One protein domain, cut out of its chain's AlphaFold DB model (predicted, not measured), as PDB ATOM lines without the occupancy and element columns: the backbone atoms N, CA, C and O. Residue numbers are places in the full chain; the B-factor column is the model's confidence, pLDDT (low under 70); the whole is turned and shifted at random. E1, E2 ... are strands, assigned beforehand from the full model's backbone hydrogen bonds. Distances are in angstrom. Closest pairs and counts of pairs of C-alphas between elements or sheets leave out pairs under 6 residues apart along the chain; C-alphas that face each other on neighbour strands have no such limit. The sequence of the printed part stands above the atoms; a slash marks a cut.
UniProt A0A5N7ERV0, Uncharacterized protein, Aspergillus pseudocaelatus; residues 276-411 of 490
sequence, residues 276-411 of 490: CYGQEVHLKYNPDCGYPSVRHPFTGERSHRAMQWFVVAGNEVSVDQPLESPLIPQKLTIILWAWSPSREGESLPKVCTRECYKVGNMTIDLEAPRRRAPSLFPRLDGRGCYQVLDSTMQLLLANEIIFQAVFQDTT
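This is residues 276 to 411 of the 490 residues of an uncharacterized protein of Aspergillus pseudocaelatus (UniProt A0A5N7ERV0). With little regular structure, the domain is a sandwich: a strongly twisted sheet, E2 E1 E5 E6, partly face to face with a smaller one, E4 E7 E8, with long loops at their ends. The printed part has 136 residues, under half in its eight named strands, E1 to E8 in chain order; it is all strand, both sheets antiparallel. It is compact, radius of gyration of the C-alphas 16.4 A, spanning 48 by 39 by 21 A.

E2, residues 302 to 311, is 27.2 A long. E1, 276 to 284, starts at C-alpha (-77.743, 346.172, 814.798) and bends by 56 degrees at residue 280. E5 is 333 to 339, E6 357 to 363, E4 323 to 326, E7 391 to 397; E8, 401 to 407, ends at C-alpha (-89.529, 350.399, 794.688). E3, 316 to 318, pairs with no named strand.

Hairpin E1 and E2 has N 306 and O 281 2.8 A apart. In E4 and E7, N 325 and O 393 are 2.9 A apart.

The printed part has no cut. Link E6 to E7 is long; 27 residues have a pLDDT under 70, among them residues 364 to 375.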
ATOM      1  N   CYS A 276     -77.941 345.717 816.159       87.38
ATOM      2  CA  CYS A 276     -77.743 346.172 814.798       87.38
ATOM      3  C   CYS A 276     -78.585 345.308 813.861       87.38
ATOM      4  O   CYS A 276     -78.685 344.099 814.073       87.38
ATOM      5  N   TYR A 277     -79.143 345.909 812.812       88.38
ATOM      6  CA  TYR A 277     -79.931 345.211 811.795       88.38
ATOM      7  C   TYR A 277     -79.373 345.504 810.411       88.38
ATOM      8  O   TYR A 277     -79.031 346.646 810.098       88.38
ATOM      9  N   GLY A 278     -79.252 344.473 809.583       91.06
ATOM     10  CA  GLY A 278     -78.623 344.603 808.277       91.06
ATOM     11  C   GLY A 278     -78.856 343.410 807.371       91.06
ATOM     12  O   GLY A 278     -79.563 342.463 807.715       91.06
ATOM     13  N   GLN A 279     -78.219 343.447 806.209       90.06
ATOM     14  CA  GLN A 279     -78.234 342.357 805.243       90.06
ATOM     15  C   GLN A 279     -76.814 341.956 804.838       90.06
ATOM     16  O   GLN A 279     -75.889 342.768 804.863       90.06
ATOM     17  N   GLU A 280     -76.648 340.698 804.432       91.38
ATOM     18  CA  GLU A 280     -75.414 340.256 803.784       91.38
ATOM     19  C   GLU A 280     -75.466 340.631 802.297       91.38
ATOM     20  O   GLU A 280     -76.430 340.306 801.601       91.38
ATOM     21  N   VAL A 281     -74.417 341.295 801.814       89.88
ATOM     22  CA  VAL A 281     -74.261 341.743 800.427       89.88
ATOM     23  C   VAL A 281     -72.938 341.268 799.837       89.88
ATOM     24  O   VAL A 281     -71.966 340.997 800.538       89.88
ATOM     25  N   HIS A 282     -72.894 341.199 798.517       89.44
ATOM     26  CA  HIS A 282     -71.689 341.090 797.706       89.44
ATOM     27  C   HIS A 282     -71.255 342.483 797.243       89.44
ATOM     28  O   HIS A 282     -72.002 343.142 796.520       89.44
ATOM     29  N   LEU A 283     -70.059 342.912 797.646       89.19
ATOM     30  CA  LEU A 283     -69.424 344.154 797.194       89.19
ATOM     31  C   LEU A 283     -68.320 343.850 796.180       89.19
ATOM     32  O   LEU A 283     -67.791 342.735 796.144       89.19
ATOM     33  N   LYS A 284     -67.953 344.845 795.364       90.25
ATOM     34  CA  LYS A 284     -66.851 344.731 794.399       90.25
ATOM     35  C   LYS A 284     -65.570 344.288 795.109       90.25
ATOM     36  O   LYS A 284     -65.203 344.838 796.144       90.25
ATOM     37  N   TYR A 285     -64.896 343.280 794.558       92.12
ATOM     38  CA  TYR A 285     -63.699 342.730 795.183       92.12
ATOM     39  C   TYR A 285     -62.528 343.715 795.126       92.12
ATOM     40  O   TYR A 285     -62.159 344.176 794.045       92.12
ATOM     41  N   ASN A 286     -61.914 343.965 796.282       90.19
ATOM     42  CA  ASN A 286     -60.636 344.656 796.416       90.19
ATOM     43  C   ASN A 286     -59.617 343.679 797.043       90.19
ATOM     44  O   ASN A 286     -59.908 343.159 798.121       90.19
ATOM     45  N   PRO A 287     -58.448 343.414 796.424       91.56
ATOM     46  CA  PRO A 287     -57.398 342.575 797.013       91.56
ATOM     47  C   PRO A 287     -56.999 342.968 798.446       91.56
ATOM     48  O   PRO A 287     -56.729 342.086 799.259       91.56
ATOM     49  N   ASP A 288     -57.071 344.256 798.786       91.38
ATOM     50  CA  ASP A 288     -56.667 344.784 800.097       91.38
ATOM     51  C   ASP A 288     -57.769 344.681 801.167       91.38
ATOM     52  O   ASP A 288     -57.582 345.091 802.310       91.38
ATOM     53  N   CYS A 289     -58.946 344.135 800.830       84.75
ATOM     54  CA  CYS A 289     -60.060 344.050 801.781       84.75
ATOM     55  C   CYS A 289     -59.853 343.002 802.886       84.75
ATOM     56  O   CYS A 289     -60.586 343.018 803.874       84.75
ATOM     57  N   GLY A 290     -58.893 342.083 802.724       89.06
ATOM     58  CA  GLY A 290     -58.630 340.999 803.677       89.06
ATOM     59  C   GLY A 290     -59.683 339.880 803.687       89.06
ATOM     60  O   GLY A 290     -59.630 339.003 804.547       89.06
ATOM     61  N   TYR A 291     -60.631 339.882 802.743       89.75
ATOM     62  CA  TYR A 291     -61.683 338.869 802.613       89.75
ATOM     63  C   TYR A 291     -61.494 338.001 801.360       89.75
ATOM     64  O   TYR A 291     -60.942 338.464 800.357       89.75
ATOM     65  N   PRO A 292     -61.958 336.736 801.378       90.88
ATOM     66  CA  PRO A 292     -61.843 335.856 800.225       90.88
ATOM     67  C   PRO A 292     -62.683 336.361 799.051       90.88
ATOM     68  O   PRO A 292     -63.822 336.810 799.203       90.88
ATOM     69  N   SER A 293     -62.117 336.229 797.855       93.19
ATOM     70  CA  SER A 293     -62.824 336.499 796.611       93.19
ATOM     71  C   SER A 293     -63.895 335.440 796.365       93.19
ATOM     72  O   SER A 293     -63.619 334.244 796.391       93.19
ATOM     73  N   VAL A 294     -65.092 335.885 796.008       92.62
ATOM     74  CA  VAL A 294     -66.203 335.054 795.534       92.62
ATOM     75  C   VAL A 294     -66.724 335.592 794.198       92.62
ATOM     76  O   VAL A 294     -66.324 336.667 793.746       92.62
ATOM     77  N   ARG A 295     -67.598 334.837 793.529       88.62
ATOM     78  CA  ARG A 295     -68.318 335.323 792.342       88.62
ATOM     79  C   ARG A 295     -69.673 335.873 792.756       88.62
ATOM     80  O   ARG A 295     -70.390 335.227 793.518       88.62
ATOM     81  N   HIS A 296     -70.023 337.043 792.233       85.50
ATOM     82  CA  HIS A 296     -71.319 337.653 792.483       85.50
ATOM     83  C   HIS A 296     -72.413 336.764 791.865       85.50
ATOM     84  O   HIS A 296     -72.306 336.417 790.685       85.50
ATOM     85  N   PRO A 297     -73.475 336.397 792.606       79.50
ATOM     86  CA  PRO A 297     -74.429 335.381 792.155       79.50
ATOM     87  C   PRO A 297     -75.175 335.754 790.859       79.50
ATOM     88  O   PRO A 297     -75.524 334.872 790.076       79.50
ATOM     89  N   PHE A 298     -75.372 337.052 790.600       74.81
ATOM     90  CA  PHE A 298     -76.087 337.562 789.419       74.81
ATOM     91  C   PHE A 298     -75.124 338.032 788.334       74.81
ATOM     92  O   PHE A 298     -75.056 337.402 787.292       74.81
ATOM     93  N   THR A 299     -74.332 339.077 788.571       80.56
ATOM     94  CA  THR A 299     -73.418 339.615 787.548       80.56
ATOM     95  C   THR A 299     -72.294 338.657 787.130       80.56
ATOM     96  O   THR A 299     -71.826 338.739 786.001       80.56
ATOM     97  N   GLY A 300     -71.866 337.735 788.004       82.19
ATOM     98  CA  GLY A 300     -70.698 336.871 787.785       82.19
ATOM     99  C   GLY A 300     -69.355 337.547 788.089       82.19
ATOM    100  O   GLY A 300     -68.317 336.884 788.046       82.19
ATOM    101  N   GLU A 301     -69.368 338.835 788.442       87.31
ATOM    102  CA  GLU A 301     -68.174 339.618 788.760       87.31
ATOM    103  C   GLU A 301     -67.459 339.134 790.021       87.31
ATOM    104  O   GLU A 301     -68.044 338.534 790.932       87.31
ATOM    105  N   ARG A 302     -66.166 339.449 790.099       91.50
ATOM    106  CA  ARG A 302     -65.359 339.202 791.289       91.50
ATOM    107  C   ARG A 302     -65.841 340.106 792.432       91.50
ATOM    108  O   ARG A 302     -65.818 341.330 792.320       91.50
ATOM    109  N   SER A 303     -66.267 339.500 793.536       93.00
ATOM    110  CA  SER A 303     -66.843 340.182 794.703       93.00
ATOM    111  C   SER A 303     -66.321 339.606 796.026       93.00
ATOM    112  O   SER A 303     -65.598 338.612 796.028       93.00
ATOM    113  N   HIS A 304     -66.666 340.220 797.157       92.44
ATOM    114  CA  HIS A 304     -66.544 339.616 798.490       92.44
ATOM    115  C   HIS A 304     -67.854 339.779 799.267       92.44
ATOM    116  O   HIS A 304     -68.634 340.691 798.989       92.44
ATOM    117  N   ARG A 305     -68.098 338.898 800.244       91.81
ATOM    118  CA  ARG A 305     -69.238 339.042 801.162       91.81
ATOM    119  C   ARG A 305     -68.955 340.139 802.180       91.81
ATOM    120  O   ARG A 305     -67.823 340.256 802.649       91.81
ATOM    121  N   ALA A 306     -69.979 340.906 802.521       92.31
ATOM    122  CA  ALA A 306     -69.934 341.970 803.509       92.31
ATOM    123  C   ALA A 306     -71.291 342.117 804.203       92.31
ATOM    124  O   ALA A 306     -72.323 341.717 803.666       92.31
ATOM    125  N   MET A 307     -71.290 342.721 805.387       93.25
ATOM    126  CA  MET A 307     -72.507 343.198 806.034       93.25
ATOM    127  C   MET A 307     -72.777 344.646 805.648       93.25
ATOM    128  O   MET A 307     -71.921 345.513 805.819       93.25
ATOM    129  N   GLN A 308     -73.996 344.905 805.185       91.69
ATOM    130  CA  GLN A 308     -74.560 346.242 805.084       91.69
ATOM    131  C   GLN A 308     -75.504 346.443 806.272       91.69
ATOM    132  O   GLN A 308     -76.608 345.895 806.300       91.69
ATOM    133  N   TRP A 309     -75.054 347.199 807.273       90.75
ATOM    134  CA  TRP A 309     -75.857 347.538 808.447       90.75
ATOM    135  C   TRP A 309     -76.745 348.741 808.136       90.75
ATOM    136  O   TRP A 309     -76.246 349.810 807.805       90.75
ATOM    137  N   PHE A 310     -78.056 348.551 808.243       87.62
ATOM    138  CA  PHE A 310     -79.051 349.618 808.118       87.62
ATOM    139  C   PHE A 310     -79.197 350.378 809.429       87.62
ATOM    140  O   PHE A 310     -79.451 351.577 809.451       87.62
ATOM    141  N   VAL A 311     -79.042 349.650 810.534       86.81
ATOM    142  CA  VAL A 311     -79.261 350.162 811.875       86.81
ATOM    143  C   VAL A 311     -78.156 349.696 812.792       86.81
ATOM    144  O   VAL A 311     -77.738 348.538 812.743       86.81
ATOM    145  N   VAL A 312     -77.707 350.613 813.641       85.94
ATOM    146  CA  VAL A 312     -76.627 350.399 814.596       85.94
ATOM    147  C   VAL A 312     -77.202 350.476 816.006       85.94
ATOM    148  O   VAL A 312     -77.965 351.389 816.328       85.94
ATOM    149  N   ALA A 313     -76.840 349.502 816.839       79.62
ATOM    150  CA  ALA A 313     -77.206 349.477 818.246       79.62
ATOM    151  C   ALA A 313     -76.763 350.771 818.945       79.62
ATOM    152  O   ALA A 313     -75.708 351.332 818.654       79.62
ATOM    153  N   GLY A 314     -77.570 351.240 819.891       72.12
ATOM    154  CA  GLY A 314     -77.334 352.477 820.627       72.12
ATOM    155  C   GLY A 314     -77.937 353.729 819.987       72.12
ATOM    156  O   GLY A 314     -78.075 354.728 820.696       72.12
ATOM    157  N   ASN A 315     -78.356 353.679 818.720       76.81
ATOM    158  CA  ASN A 315     -79.087 354.780 818.097       76.81
ATOM    159  C   ASN A 315     -80.528 354.848 818.625       76.81
ATOM    160  O   ASN A 315     -81.180 353.819 818.831       76.81
ATOM    161  N   GLU A 316     -81.008 356.074 818.842       78.81
ATOM    162  CA  GLU A 316     -82.426 356.343 819.075       78.81
ATOM    163  C   GLU A 316     -83.163 356.236 817.731       78.81
ATOM    164  O   GLU A 316     -82.743 356.829 816.737       78.81
ATOM    165  N   VAL A 317     -84.245 355.462 817.697       76.94
ATOM    166  CA  VAL A 317     -85.106 355.300 816.522       76.94
ATOM    167  C   VAL A 317     -86.539 355.643 816.888       76.94
ATOM    168  O   VAL A 317     -86.996 355.331 817.991       76.94
ATOM    169  N   SER A 318     -87.240 356.294 815.966       78.75
ATOM    170  CA  SER A 318     -88.669 356.564 816.110       78.75
ATOM    171  C   SER A 318     -89.457 355.257 816.060       78.75
ATOM    172  O   SER A 318     -89.127 354.363 815.280       78.75
ATOM    173  N   VAL A 319     -90.504 355.145 816.880       74.81
ATOM    174  CA  VAL A 319     -91.432 354.002 816.801       74.81
ATOM    175  C   VAL A 319     -92.437 354.133 815.656       74.81
ATOM    176  O   VAL A 319     -92.968 353.118 815.215       74.81
ATOM    177  N   ASP A 320     -92.659 355.355 815.162       73.81
ATOM    178  CA  ASP A 320     -93.716 355.674 814.191       73.81
ATOM    179  C   ASP A 320     -93.176 355.973 812.786       73.81
ATOM    180  O   ASP A 320     -93.936 355.997 811.821       73.81
ATOM    181  N   GLN A 321     -91.868 356.212 812.654       77.44
ATOM    182  CA  GLN A 321     -91.242 356.543 811.374       77.44
ATOM    183  C   GLN A 321     -90.264 355.444 810.949       77.44
ATOM    184  O   GLN A 321     -89.350 355.122 811.716       77.44
ATOM    185  N   PRO A 322     -90.426 354.865 809.744       79.88
ATOM    186  CA  PRO A 322     -89.500 353.862 809.250       79.88
ATOM    187  C   PRO A 322     -88.139 354.495 808.947       79.88
ATOM    188  O   PRO A 322     -88.048 355.605 808.425       79.88
ATOM    189  N   LEU A 323     -87.073 353.758 809.242       82.31
ATOM    190  CA  LEU A 323     -85.737 354.091 808.768       82.31
ATOM    191  C   LEU A 323     -85.596 353.680 807.311       82.31
ATOM    192  O   LEU A 323     -85.872 352.529 806.964       82.31
ATOM    193  N   GLU A 324     -85.111 354.605 806.493       83.81
ATOM    194  CA  GLU A 324     -84.829 354.366 805.087       83.81
ATOM    195  C   GLU A 324     -83.343 354.097 804.863       83.81
ATOM    196  O   GLU A 324     -82.474 354.822 805.351       83.81
ATOM    197  N   SER A 325     -83.040 353.037 804.119       81.50
ATOM    198  CA  SER A 325     -81.675 352.697 803.727       81.50
ATOM    199  C   SER A 325     -81.647 352.132 802.308       81.50
ATOM    200  O   SER A 325     -82.580 351.426 801.924       81.50
ATOM    201  N   PRO A 326     -80.569 352.345 801.532       79.25
ATOM    202  CA  PRO A 326     -80.416 351.706 800.231       79.25
ATOM    203  C   PRO A 326     -80.527 350.183 800.348       79.25
ATOM    204  O   PRO A 326     -79.780 349.558 801.113       79.25
ATOM    205  N   LEU A 327     -81.448 349.589 799.590       74.06
ATOM    206  CA  LEU A 327     -81.592 348.144 799.496       74.06
ATOM    207  C   LEU A 327     -80.789 347.653 798.300       74.06
ATOM    208  O   LEU A 327     -80.956 348.130 797.183       74.06
ATOM    209  N   ILE A 328     -79.939 346.656 798.527       70.88
ATOM    210  CA  ILE A 328     -79.250 345.948 797.446       70.88
ATOM    211  C   ILE A 328     -79.912 344.572 797.313       70.88
ATOM    212  O   ILE A 328     -79.481 343.633 797.988       70.88
ATOM    213  N   PRO A 329     -80.987 344.425 796.514       65.31
ATOM    214  CA  PRO A 329     -81.648 343.144 796.330       65.31
ATOM    215  C   PRO A 329     -80.742 342.224 795.515       65.31
ATOM    216  O   PRO A 329     -80.632 342.315 794.297       65.31
ATOM    217  N   GLN A 330     -80.072 341.313 796.213       62.09
ATOM    218  CA  GLN A 330     -79.195 340.332 795.582       62.09
ATOM    219  C   GLN A 330     -79.863 338.985 795.386       62.09
ATOM    220  O   GLN A 330     -79.186 338.080 794.952       62.09
ATOM    221  N   LYS A 331     -81.122 338.784 795.776       65.06
ATOM    222  CA  LYS A 331     -81.898 337.550 795.574       65.06
ATOM    223  C   LYS A 331     -83.380 337.911 795.608       65.06
ATOM    224  O   LYS A 331     -83.747 338.934 796.176       65.06
ATOM    225  N   LEU A 332     -84.227 337.005 795.115       66.88
ATOM    226  CA  LEU A 332     -85.672 337.051 795.374       66.88
ATOM    227  C   LEU A 332     -85.984 337.020 796.872       66.88
ATOM    228  O   LEU A 332     -87.016 337.517 797.281       66.88
ATOM    229  N   THR A 333     -85.102 336.453 797.696       71.88
ATOM    230  CA  THR A 333     -85.270 336.418 799.148       71.88
ATOM    231  C   THR A 333     -84.147 337.179 799.837       71.88
ATOM    232  O   THR A 333     -82.991 336.753 799.792       71.88
ATOM    233  N   ILE A 334     -84.497 338.261 800.525       77.12
ATOM    234  CA  ILE A 334     -83.598 339.048 801.367       77.12
ATOM    235  C   ILE A 334     -83.683 338.526 802.794       77.12
ATOM    236  O   ILE A 334     -84.768 338.251 803.302       77.12
ATOM    237  N   ILE A 335     -82.534 338.353 803.440       83.44
ATOM    238  CA  ILE A 335     -82.449 337.905 804.830       83.44
ATOM    239  C   ILE A 335     -82.080 339.108 805.689       83.44
ATOM    240  O   ILE A 335     -81.040 339.725 805.458       83.44
ATOM    241  N   LEU A 336     -82.916 339.397 806.687       86.50
ATOM    242  CA  LEU A 336     -82.597 340.367 807.722       86.50
ATOM    243  C   LEU A 336     -81.773 339.669 808.805       86.50
ATOM    244  O   LEU A 336     -82.231 338.712 809.439       86.50
ATOM    245  N   TRP A 337     -80.556 340.153 808.998       89.38
ATOM    246  CA  TRP A 337     -79.631 339.709 810.028       89.38
ATOM    247  C   TRP A 337     -79.619 340.701 811.182       89.38
ATOM    248  O   TRP A 337     -79.747 341.909 810.977       89.38
ATOM    249  N   ALA A 338     -79.417 340.177 812.385       88.31
ATOM    250  CA  ALA A 338     -79.145 340.965 813.570       88.31
ATOM    251  C   ALA A 338     -77.827 340.550 814.213       88.31
ATOM    252  O   ALA A 338     -77.418 339.391 814.141       88.31
ATOM    253  N   TRP A 339     -77.186 341.511 814.864       89.88
ATOM    254  CA  TRP A 339     -76.013 341.306 815.705       89.88
ATOM    255  C   TRP A 339     -76.102 342.238 816.909       89.88
ATOM    256  O   TRP A 339     -76.626 343.346 816.793       89.88
ATOM    257  N   SER A 340     -75.627 341.792 818.067       83.69
ATOM    258  CA  SER A 340     -75.632 342.596 819.293       83.69
ATOM    259  C   SER A 340     -74.192 342.794 819.759       83.69
ATOM    260  O   SER A 340     -73.475 341.798 819.848       83.69
ATOM    261  N   PRO A 341     -73.762 344.031 820.062       79.75
ATOM    262  CA  PRO A 341     -72.443 344.256 820.629       79.75
ATOM    263  C   PRO A 341     -72.364 343.629 822.023       79.75
ATOM    264  O   PRO A 341     -73.264 343.800 822.844       79.75
ATOM    265  N   SER A 342     -71.265 342.936 822.303       74.06
ATOM    266  CA  SER A 342     -70.968 342.377 823.625       74.06
ATOM    267  C   SER A 342     -70.550 343.470 824.615       74.06
ATOM    268  O   SER A 342     -70.656 343.290 825.828       74.06
ATOM    269  N   ARG A 343     -70.061 344.612 824.112       70.62
ATOM    270  CA  ARG A 343     -69.666 345.785 824.906       70.62
ATOM    271  C   ARG A 343     -69.904 347.094 824.159       70.62
ATOM    272  O   ARG A 343     -69.852 347.150 822.933       70.62
ATOM    273  N   GLU A 344     -70.113 348.172 824.908       68.56
ATOM    274  CA  GLU A 344     -70.267 349.508 824.328       68.56
ATOM    275  C   GLU A 344     -69.000 349.919 823.552       68.56
ATOM    276  O   GLU A 344     -67.877 349.771 824.039       68.56
ATOM    277  N   GLY A 345     -69.182 350.421 822.329       69.00
ATOM    278  CA  GLY A 345     -68.086 350.823 821.442       69.00
ATOM    279  C   GLY A 345     -67.433 349.684 820.651       69.00
ATOM    280  O   GLY A 345     -66.442 349.924 819.963       69.00
ATOM    281  N   GLU A 346     -67.960 348.459 820.721       80.62
ATOM    282  CA  GLU A 346     -67.530 347.373 819.840       80.62
ATOM    283  C   GLU A 346     -67.818 347.698 818.367       80.62
ATOM    284  O   GLU A 346     -68.911 348.140 818.008       80.62
ATOM    285  N   SER A 347     -66.819 347.497 817.504       85.94
ATOM    286  CA  SER A 347     -66.940 347.783 816.077       85.94
ATOM    287  C   SER A 347     -67.853 346.775 815.388       85.94
ATOM    288  O   SER A 347     -67.690 345.569 815.572       85.94
ATOM    289  N   LEU A 348     -68.733 347.271 814.520       90.00
ATOM    290  CA  LEU A 348     -69.614 346.446 813.698       90.00
ATOM    291  C   LEU A 348     -68.834 345.375 812.916       90.00
ATOM    292  O   LEU A 348     -67.843 345.708 812.250       90.00
ATOM    293  N   PRO A 349     -69.304 344.116 812.900       90.94
ATOM    294  CA  PRO A 349     -68.745 343.102 812.024       90.94
ATOM    295  C   PRO A 349     -68.876 343.530 810.562       90.94
ATOM    296  O   PRO A 349     -69.970 343.836 810.084       90.94
ATOM    297  N   LYS A 350     -67.762 343.528 809.826       92.00
ATOM    298  CA  LYS A 350     -67.751 343.841 808.385       92.00
ATOM    299  C   LYS A 350     -68.316 342.708 807.522       92.00
ATOM    300  O   LYS A 350     -68.648 342.934 806.364       92.00
ATOM    301  N   VAL A 351     -68.418 341.499 808.072       92.19
ATOM    302  CA  VAL A 351     -68.952 340.289 807.426       92.19
ATOM    303  C   VAL A 351     -69.882 339.560 808.387       92.19
ATOM    304  O   VAL A 351     -69.814 339.783 809.594       92.19
ATOM    305  N   CYS A 352     -70.752 338.697 807.863       90.81
ATOM    306  CA  CYS A 352     -71.648 337.902 808.695       90.81
ATOM    307  C   CYS A 352     -70.826 336.884 809.503       90.81
ATOM    308  O   CYS A 352     -70.161 336.018 808.929       90.81
ATOM    309  N   THR A 353     -70.821 337.021 810.829       90.44
ATOM    310  CA  THR A 353     -70.093 336.132 811.747       90.44
ATOM    311  C   THR A 353     -71.040 335.097 812.354       90.44
ATOM    312  O   THR A 353     -72.247 335.121 812.127       90.44
ATOM    313  N   ARG A 354     -70.501 334.183 813.170       88.19
ATOM    314  CA  ARG A 354     -71.314 333.221 813.937       88.19
ATOM    315  C   ARG A 354     -72.200 333.879 815.001       88.19
ATOM    316  O   ARG A 354     -73.128 333.242 815.479       88.19
ATOM    317  N   GLU A 355     -71.900 335.120 815.370       87.06
ATOM    318  CA  GLU A 355     -72.680 335.906 816.329       87.06
ATOM    319  C   GLU A 355     -73.866 336.613 815.663       87.06
ATOM    320  O   GLU A 355     -74.797 337.045 816.343       87.06
ATOM    321  N   CYS A 356     -73.851 336.734 814.331       89.12
ATOM    322  CA  CYS A 356     -75.004 337.207 813.587       89.12
ATOM    323  C   CYS A 356     -76.081 336.120 813.563       89.12
ATOM    324  O   CYS A 356     -75.814 334.963 813.230       89.12
ATOM    325  N   TYR A 357     -77.325 336.499 813.838       85.62
ATOM    326  CA  TYR A 357     -78.461 335.591 813.763       85.62
ATOM    327  C   TYR A 357     -79.521 336.116 812.797       85.62
ATOM    328  O   TYR A 357     -79.695 337.320 812.592       85.62
ATOM    329  N   LYS A 358     -80.230 335.186 812.159       87.12
ATOM    330  CA  LYS A 358     -81.301 335.512 811.222       87.12
ATOM    331  C   LYS A 358     -82.541 335.955 811.997       87.12
ATOM    332  O   LYS A 358     -83.085 335.172 812.772       87.12
ATOM    333  N   VAL A 359     -83.018 337.167 811.726       82.31
ATOM    334  CA  VAL A 359     -84.281 337.701 812.265       82.31
ATOM    335  C   VAL A 359     -85.457 337.196 811.440       82.31
ATOM    336  O   VAL A 359     -86.451 336.713 811.971       82.31
ATOM    337  N   GLY A 360     -85.329 337.275 810.116       77.75
ATOM    338  CA  GLY A 360     -86.398 336.929 809.191       77.75
ATOM    339  C   GLY A 360     -85.920 336.944 807.749       77.75
ATOM    340  O   GLY A 360     -84.745 337.182 807.458       77.75
ATOM    341  N   ASN A 361     -86.824 336.643 806.828       79.62
ATOM    342  CA  ASN A 361     -86.593 336.878 805.416       79.62
ATOM    343  C   ASN A 361     -87.824 337.491 804.754       79.62
ATOM    344  O   ASN A 361     -88.951 337.274 805.177       79.62
ATOM    345  N   MET A 362     -87.572 338.252 803.704       75.75
ATOM    346  CA  MET A 362     -88.584 338.806 802.826       75.75
ATOM    347  C   MET A 362     -88.366 338.207 801.452       75.75
ATOM    348  O   MET A 362     -87.255 338.267 800.929       75.75
ATOM    349  N   THR A 363     -89.414 337.637 800.872       73.00
ATOM    350  CA  THR A 363     -89.392 337.257 799.463       73.00
ATOM    351  C   THR A 363     -90.021 338.381 798.666       73.00
ATOM    352  O   THR A 363     -91.193 338.673 798.857       73.00
ATOM    353  N   ILE A 364     -89.234 339.013 797.806       67.69
ATOM    354  CA  ILE A 364     -89.676 340.033 796.869       67.69
ATOM    355  C   ILE A 364     -90.377 339.325 795.714       67.69
ATOM    356  O   ILE A 364     -89.755 338.561 794.970       67.69
ATOM    357  N   ASP A 365     -91.665 339.607 795.561       62.28
ATOM    358  CA  ASP A 365     -92.385 339.268 794.346       62.28
ATOM    359  C   ASP A 365     -91.989 340.249 793.235       62.28
ATOM    360  O   ASP A 365     -92.229 341.455 793.313       62.28
ATOM    361  N   LEU A 366     -91.326 339.720 792.210       60.56
ATOM    362  CA  LEU A 366     -90.868 340.496 791.066       60.56
ATOM    363  C   LEU A 366     -91.888 340.540 789.926       60.56
ATOM    364  O   LEU A 366     -91.589 341.178 788.920       60.56
ATOM    365  N   GLU A 367     -93.060 339.903 790.022       57.62
ATOM    366  CA  GLU A 367     -94.028 339.884 788.913       57.62
ATOM    367  C   GLU A 367     -94.447 341.280 788.456       57.62
ATOM    368  O   GLU A 367     -94.629 341.518 787.260       57.62
ATOM    369  N   ALA A 368     -94.553 342.220 789.386       52.75
ATOM    370  CA  ALA A 368     -95.003 343.563 789.082       52.75
ATOM    371  C   ALA A 368     -93.871 344.589 788.839       52.75
ATOM    372  O   ALA A 368     -94.006 345.351 787.879       52.75
ATOM    373  N   PRO A 369     -92.714 344.547 789.537       52.31
ATOM    374  CA  PRO A 369     -91.507 345.276 789.128       52.31
ATOM    375  C   PRO A 369     -90.992 344.886 787.728       52.31
ATOM    376  O   PRO A 369     -90.586 345.750 786.952       52.31
ATOM    377  N   ARG A 370     -91.076 343.597 787.346       52.56
ATOM    378  CA  ARG A 370     -90.658 343.102 786.014       52.56
ATOM    379  C   ARG A 370     -91.425 343.726 784.853       52.56
ATOM    380  O   ARG A 370     -90.880 343.803 783.758       52.56
ATOM    381  N   ARG A 371     -92.674 344.152 785.068       51.22
ATOM    382  CA  ARG A 371     -93.487 344.809 784.029       51.22
ATOM    383  C   ARG A 371     -93.065 346.262 783.775       51.22
ATOM    384  O   ARG A 371     -93.546 346.843 782.810       51.22
ATOM    385  N   ARG A 372     -92.221 346.851 784.636       52.69
ATOM    386  CA  ARG A 372     -91.989 348.305 784.701       52.69
ATOM    387  C   ARG A 372     -90.531 348.746 784.491       52.69
ATOM    388  O   ARG A 372     -90.309 349.924 784.243       52.69
ATOM    389  N   ALA A 373     -89.551 347.838 784.553       52.84
ATOM    390  CA  ALA A 373     -88.128 348.157 784.369       52.84
ATOM    391  C   ALA A 373     -87.667 347.965 782.900       52.84
ATOM    392  O   ALA A 373     -87.833 346.869 782.360       52.84
ATOM    393  N   PRO A 374     -87.056 348.974 782.246       52.12
ATOM    394  CA  PRO A 374     -86.823 348.945 780.796       52.12
ATOM    395  C   PRO A 374     -85.550 348.210 780.333       52.12
ATOM    396  O   PRO A 374     -85.416 347.951 779.139       52.12
ATOM    397  N   SER A 375     -84.603 347.862 781.215       64.94
ATOM    398  CA  SER A 375     -83.264 347.407 780.788       64.94
ATOM    399  C   SER A 375     -82.842 346.070 781.402       64.94
ATOM    400  O   SER A 375     -82.786 345.904 782.621       64.94
ATOM    401  N   LEU A 376     -82.510 345.113 780.530       70.88
ATOM    402  CA  LEU A 376     -81.882 343.837 780.871       70.88
ATOM    403  C   LEU A 376     -80.377 343.930 780.611       70.88
ATOM    404  O   LEU A 376     -79.958 344.273 779.508       70.88
ATOM    405  N   PHE A 377     -79.570 343.575 781.604       74.69
ATOM    406  CA  PHE A 377     -78.113 343.572 781.512       74.69
ATOM    407  C   PHE A 377     -77.594 342.144 781.332       74.69
ATOM    408  O   PHE A 377     -78.004 341.260 782.089       74.69
ATOM    409  N   PRO A 378     -76.695 341.882 780.373       75.75
ATOM    410  CA  PRO A 378     -76.119 340.556 780.192       75.75
ATOM    411  C   PRO A 378     -75.203 340.197 781.367       75.75
ATOM    412  O   PRO A 378     -74.502 341.044 781.926       75.75
ATOM    413  N   ARG A 379     -75.194 338.920 781.748       76.56
ATOM    414  CA  ARG A 379     -74.247 338.388 782.739       76.56
ATOM    415  C   ARG A 379     -72.867 338.191 782.104       76.56
ATOM    416  O   ARG A 379     -72.770 337.898 780.913       76.56
ATOM    417  N   LEU A 380     -71.796 338.277 782.900       76.94
ATOM    418  CA  LEU A 380     -70.418 338.091 782.407       76.94
ATOM    419  C   LEU A 380     -70.128 336.688 781.862       76.94
ATOM    420  O   LEU A 380     -69.202 336.516 781.080       76.94
ATOM    421  N   ASP A 381     -70.890 335.684 782.288       74.06
ATOM    422  CA  ASP A 381     -70.778 334.314 781.781       74.06
ATOM    423  C   ASP A 381     -71.464 334.118 780.415       74.06
ATOM    424  O   ASP A 381     -71.440 333.013 779.871       74.06
ATOM    425  N   GLY A 382     -72.096 335.169 779.876       71.75
ATOM    426  CA  GLY A 382     -72.870 335.131 778.638       71.75
ATOM    427  C   GLY A 382     -74.173 334.332 778.739       71.75
ATOM    428  O   GLY A 382     -74.843 334.139 777.728       71.75
ATOM    429  N   ARG A 383     -74.555 333.847 779.931       72.62
ATOM    430  CA  ARG A 383     -75.722 332.976 780.137       72.62
ATOM    431  C   ARG A 383     -76.809 333.695 780.926       72.62
ATOM    432  O   ARG A 383     -76.952 333.530 782.140       72.62
ATOM    433  N   GLY A 384     -77.628 334.438 780.188       72.75
ATOM    434  CA  GLY A 384     -78.814 335.125 780.693       72.75
ATOM    435  C   GLY A 384     -78.569 336.591 781.045       72.75
ATOM    436  O   GLY A 384     -77.476 337.127 780.857       72.75
ATOM    437  N   CYS A 385     -79.613 337.230 781.568       71.69
ATOM    438  CA  CYS A 385     -79.614 338.648 781.910       71.69
ATOM    439  C   CYS A 385     -80.069 338.876 783.357       71.69
ATOM    440  O   CYS A 385     -80.729 338.025 783.956       71.69
ATOM    441  N   TYR A 386     -79.739 340.039 783.910       71.00
ATOM    442  CA  TYR A 386     -80.248 340.534 785.185       71.00
ATOM    443  C   TYR A 386     -80.895 341.915 785.004       71.00
ATOM    444  O   TYR A 386     -80.649 342.602 784.016       71.00
ATOM    445  N   GLN A 387     -81.744 342.308 785.950       71.12
ATOM    446  CA  GLN A 387     -82.335 343.647 786.021       71.12
ATOM    447  C   GLN A 387     -81.812 344.350 787.269       71.12
ATOM    448  O   GLN A 387     -81.592 343.704 788.295       71.12
ATOM    449  N   VAL A 388     -81.628 345.662 787.169       69.00
ATOM    450  CA  VAL A 388     -81.340 346.529 788.314       69.00
ATOM    451  C   VAL A 388     -82.647 347.206 788.706       69.00
ATOM    452  O   VAL A 388     -83.360 347.708 787.842       69.00
ATOM    453  N   LEU A 389     -82.980 347.159 789.994       68.31
ATOM    454  CA  LEU A 389     -84.184 347.769 790.550       68.31
ATOM    455  C   LEU A 389     -83.766 348.814 791.577       68.31
ATOM    456  O   LEU A 389     -83.090 348.469 792.550       68.31
ATOM    457  N   ASP A 390     -84.210 350.053 791.382       67.88
ATOM    458  CA  ASP A 390     -84.054 351.102 792.384       67.88
ATOM    459  C   ASP A 390     -85.047 350.849 793.514       67.88
ATOM    460  O   ASP A 390     -86.270 350.920 793.354       67.88
ATOM    461  N   SER A 391     -84.502 350.465 794.666       71.88
ATOM    462  CA  SER A 391     -85.287 350.095 795.832       71.88
ATOM    463  C   SER A 391     -84.688 350.653 797.109       71.88
ATOM    464  O   SER A 391     -83.472 350.707 797.302       71.88
ATOM    465  N   THR A 392     -85.581 351.063 797.995       75.94
ATOM    466  CA  THR A 392     -85.266 351.547 799.329       75.94
ATOM    467  C   THR A 392     -85.824 350.554 800.330       75.94
ATOM    468  O   THR A 392     -86.915 350.012 800.164       75.94
ATOM    469  N   MET A 393     -85.048 350.279 801.364       78.88
ATOM    470  CA  MET A 393     -85.496 349.501 802.498       78.88
ATOM    471  C   MET A 393     -86.115 350.422 803.531       78.88
ATOM    472  O   MET A 393     -85.447 351.350 803.975       78.88
ATOM    473  N   GLN A 394     -87.336 350.112 803.949       81.75
ATOM    474  CA  GLN A 394     -87.989 350.698 805.106       81.75
ATOM    475  C   GLN A 394     -87.981 349.701 806.265       81.75
ATOM    476  O   GLN A 394     -88.457 348.567 806.149       81.75
ATOM    477  N   LEU A 395     -87.430 350.131 807.397       78.50
ATOM    478  CA  LEU A 395     -87.385 349.353 808.628       78.50
ATOM    479  C   LEU A 395     -88.059 350.136 809.761       78.50
ATOM    480  O   LEU A 395     -87.504 351.115 810.255       78.50
ATOM    481  N   LEU A 396     -89.246 349.699 810.182       79.62
ATOM    482  CA  LEU A 396     -89.937 350.241 811.356       79.62
ATOM    483  C   LEU A 396     -89.605 349.386 812.581       79.62
ATOM    484  O   LEU A 396     -89.756 348.162 812.548       79.62
ATOM    485  N   LEU A 397     -89.142 350.029 813.651       72.31
ATOM    486  CA  LEU A 397     -88.578 349.376 814.838       72.31
ATOM    487  C   LEU A 397     -89.368 349.755 816.091       72.31
ATOM    488  O   LEU A 397     -88.856 350.380 817.021       72.31
ATOM    489  N   ALA A 398     -90.637 349.361 816.095       71.44
ATOM    490  CA  ALA A 398     -91.542 349.542 817.221       71.44
ATOM    491  C   ALA A 398     -91.417 348.358 818.207       71.44
ATOM    492  O   ALA A 398     -90.320 347.876 818.513       71.44
ATOM    493  N   ASN A 399     -92.541 347.857 818.722       68.25
ATOM    494  CA  ASN A 399     -92.594 346.571 819.431       68.25
ATOM    495  C   ASN A 399     -92.417 345.368 818.496       68.25
ATOM    496  O   ASN A 399     -92.092 344.264 818.942       68.25
ATOM    497  N   GLU A 400     -92.581 345.612 817.200       71.44
ATOM    498  CA  GLU A 400     -92.340 344.683 816.115       71.44
ATOM    499  C   GLU A 400     -91.354 345.294 815.130       71.44
ATOM    500  O   GLU A 400     -91.248 346.516 815.000       71.44
ATOM    501  N   ILE A 401     -90.643 344.415 814.433       74.31
ATOM    502  CA  ILE A 401     -89.754 344.799 813.351       74.31
ATOM    503  C   ILE A 401     -90.527 344.601 812.058       74.31
ATOM    504  O   ILE A 401     -90.806 343.466 811.669       74.31
ATOM    505  N   ILE A 402     -90.859 345.703 811.396       77.00
ATOM    506  CA  ILE A 402     -91.453 345.669 810.065       77.00
ATOM    507  C   ILE A 402     -90.347 345.998 809.072       77.00
ATOM    508  O   ILE A 402     -89.772 347.080 809.107       77.00
ATOM    509  N   PHE A 403     -90.042 345.038 808.208       75.50
ATOM    510  CA  PHE A 403     -89.029 345.134 807.163       75.50
ATOM    511  C   PHE A 403     -89.753 345.122 805.817       75.50
ATOM    512  O   PHE A 403     -90.488 344.168 805.545       75.50
ATOM    513  N   GLN A 404     -89.603 346.181 805.013       74.88
ATOM    514  CA  GLN A 404     -90.338 346.397 803.756       74.88
ATOM    515  C   GLN A 404     -89.442 346.962 802.652       74.88
ATOM    516  O   GLN A 404     -88.732 347.939 802.856       74.88
ATOM    517  N   ALA A 405     -89.507 346.379 801.457       73.00
ATOM    518  CA  ALA A 405     -88.862 346.941 800.276       73.00
ATOM    519  C   ALA A 405     -89.842 347.861 799.535       73.00
ATOM    520  O   ALA A 405     -90.950 347.441 799.203       73.00
ATOM    521  N   VAL A 406     -89.413 349.089 799.255       73.25
ATOM    522  CA  VAL A 406     -90.144 350.083 798.463       73.25
ATOM    523  C   VAL A 406     -89.396 350.298 797.153       73.25
ATOM    524  O   VAL A 406     -88.201 350.580 797.160       73.25
ATOM    525  N   PHE A 407     -90.086 350.166 796.024       69.25
ATOM    526  CA  PHE A 407     -89.529 350.399 794.688       69.25
ATOM    527  C   PHE A 407     -90.004 351.762 794.176       69.25
ATOM    528  O   PHE A 407     -91.188 352.072 794.308       69.25
ATOM    529  N   GLN A 408     -89.101 352.580 793.626       60.62
ATOM    530  CA  GLN A 408     -89.469 353.888 793.067       60.62
ATOM    531  C   GLN A 408     -90.058 353.728 791.651       60.62
ATOM    532  O   GLN A 408     -89.533 352.961 790.844       60.62
ATOM    533  N   ASP A 409     -91.146 354.449 791.345       48.75
ATOM    534  CA  ASP A 409     -91.714 354.534 789.990       48.75
ATOM    535  C   ASP A 409     -90.813 355.418 789.105       48.75
ATOM    536  O   ASP A 409     -90.595 356.592 789.397       48.75
ATOM    537  N   THR A 410     -90.327 354.898 787.975       39.16
ATOM    538  CA  THR A 410     -89.576 355.677 786.965       39.16
ATOM    539  C   THR A 410     -90.466 356.478 786.002       39.16
ATOM    540  O   THR A 410     -90.004 356.900 784.943       39.16
ATOM    541  N   THR A 411     -91.734 356.737 786.330       29.06
ATOM    542  CA  THR A 411     -92.623 357.557 785.490       29.06
ATOM    543  C   THR A 411     -93.376 358.597 786.313       29.06
ATOM    544  O   THR A 411     -94.364 358.258 786.946       29.06
TER     545      THR A 411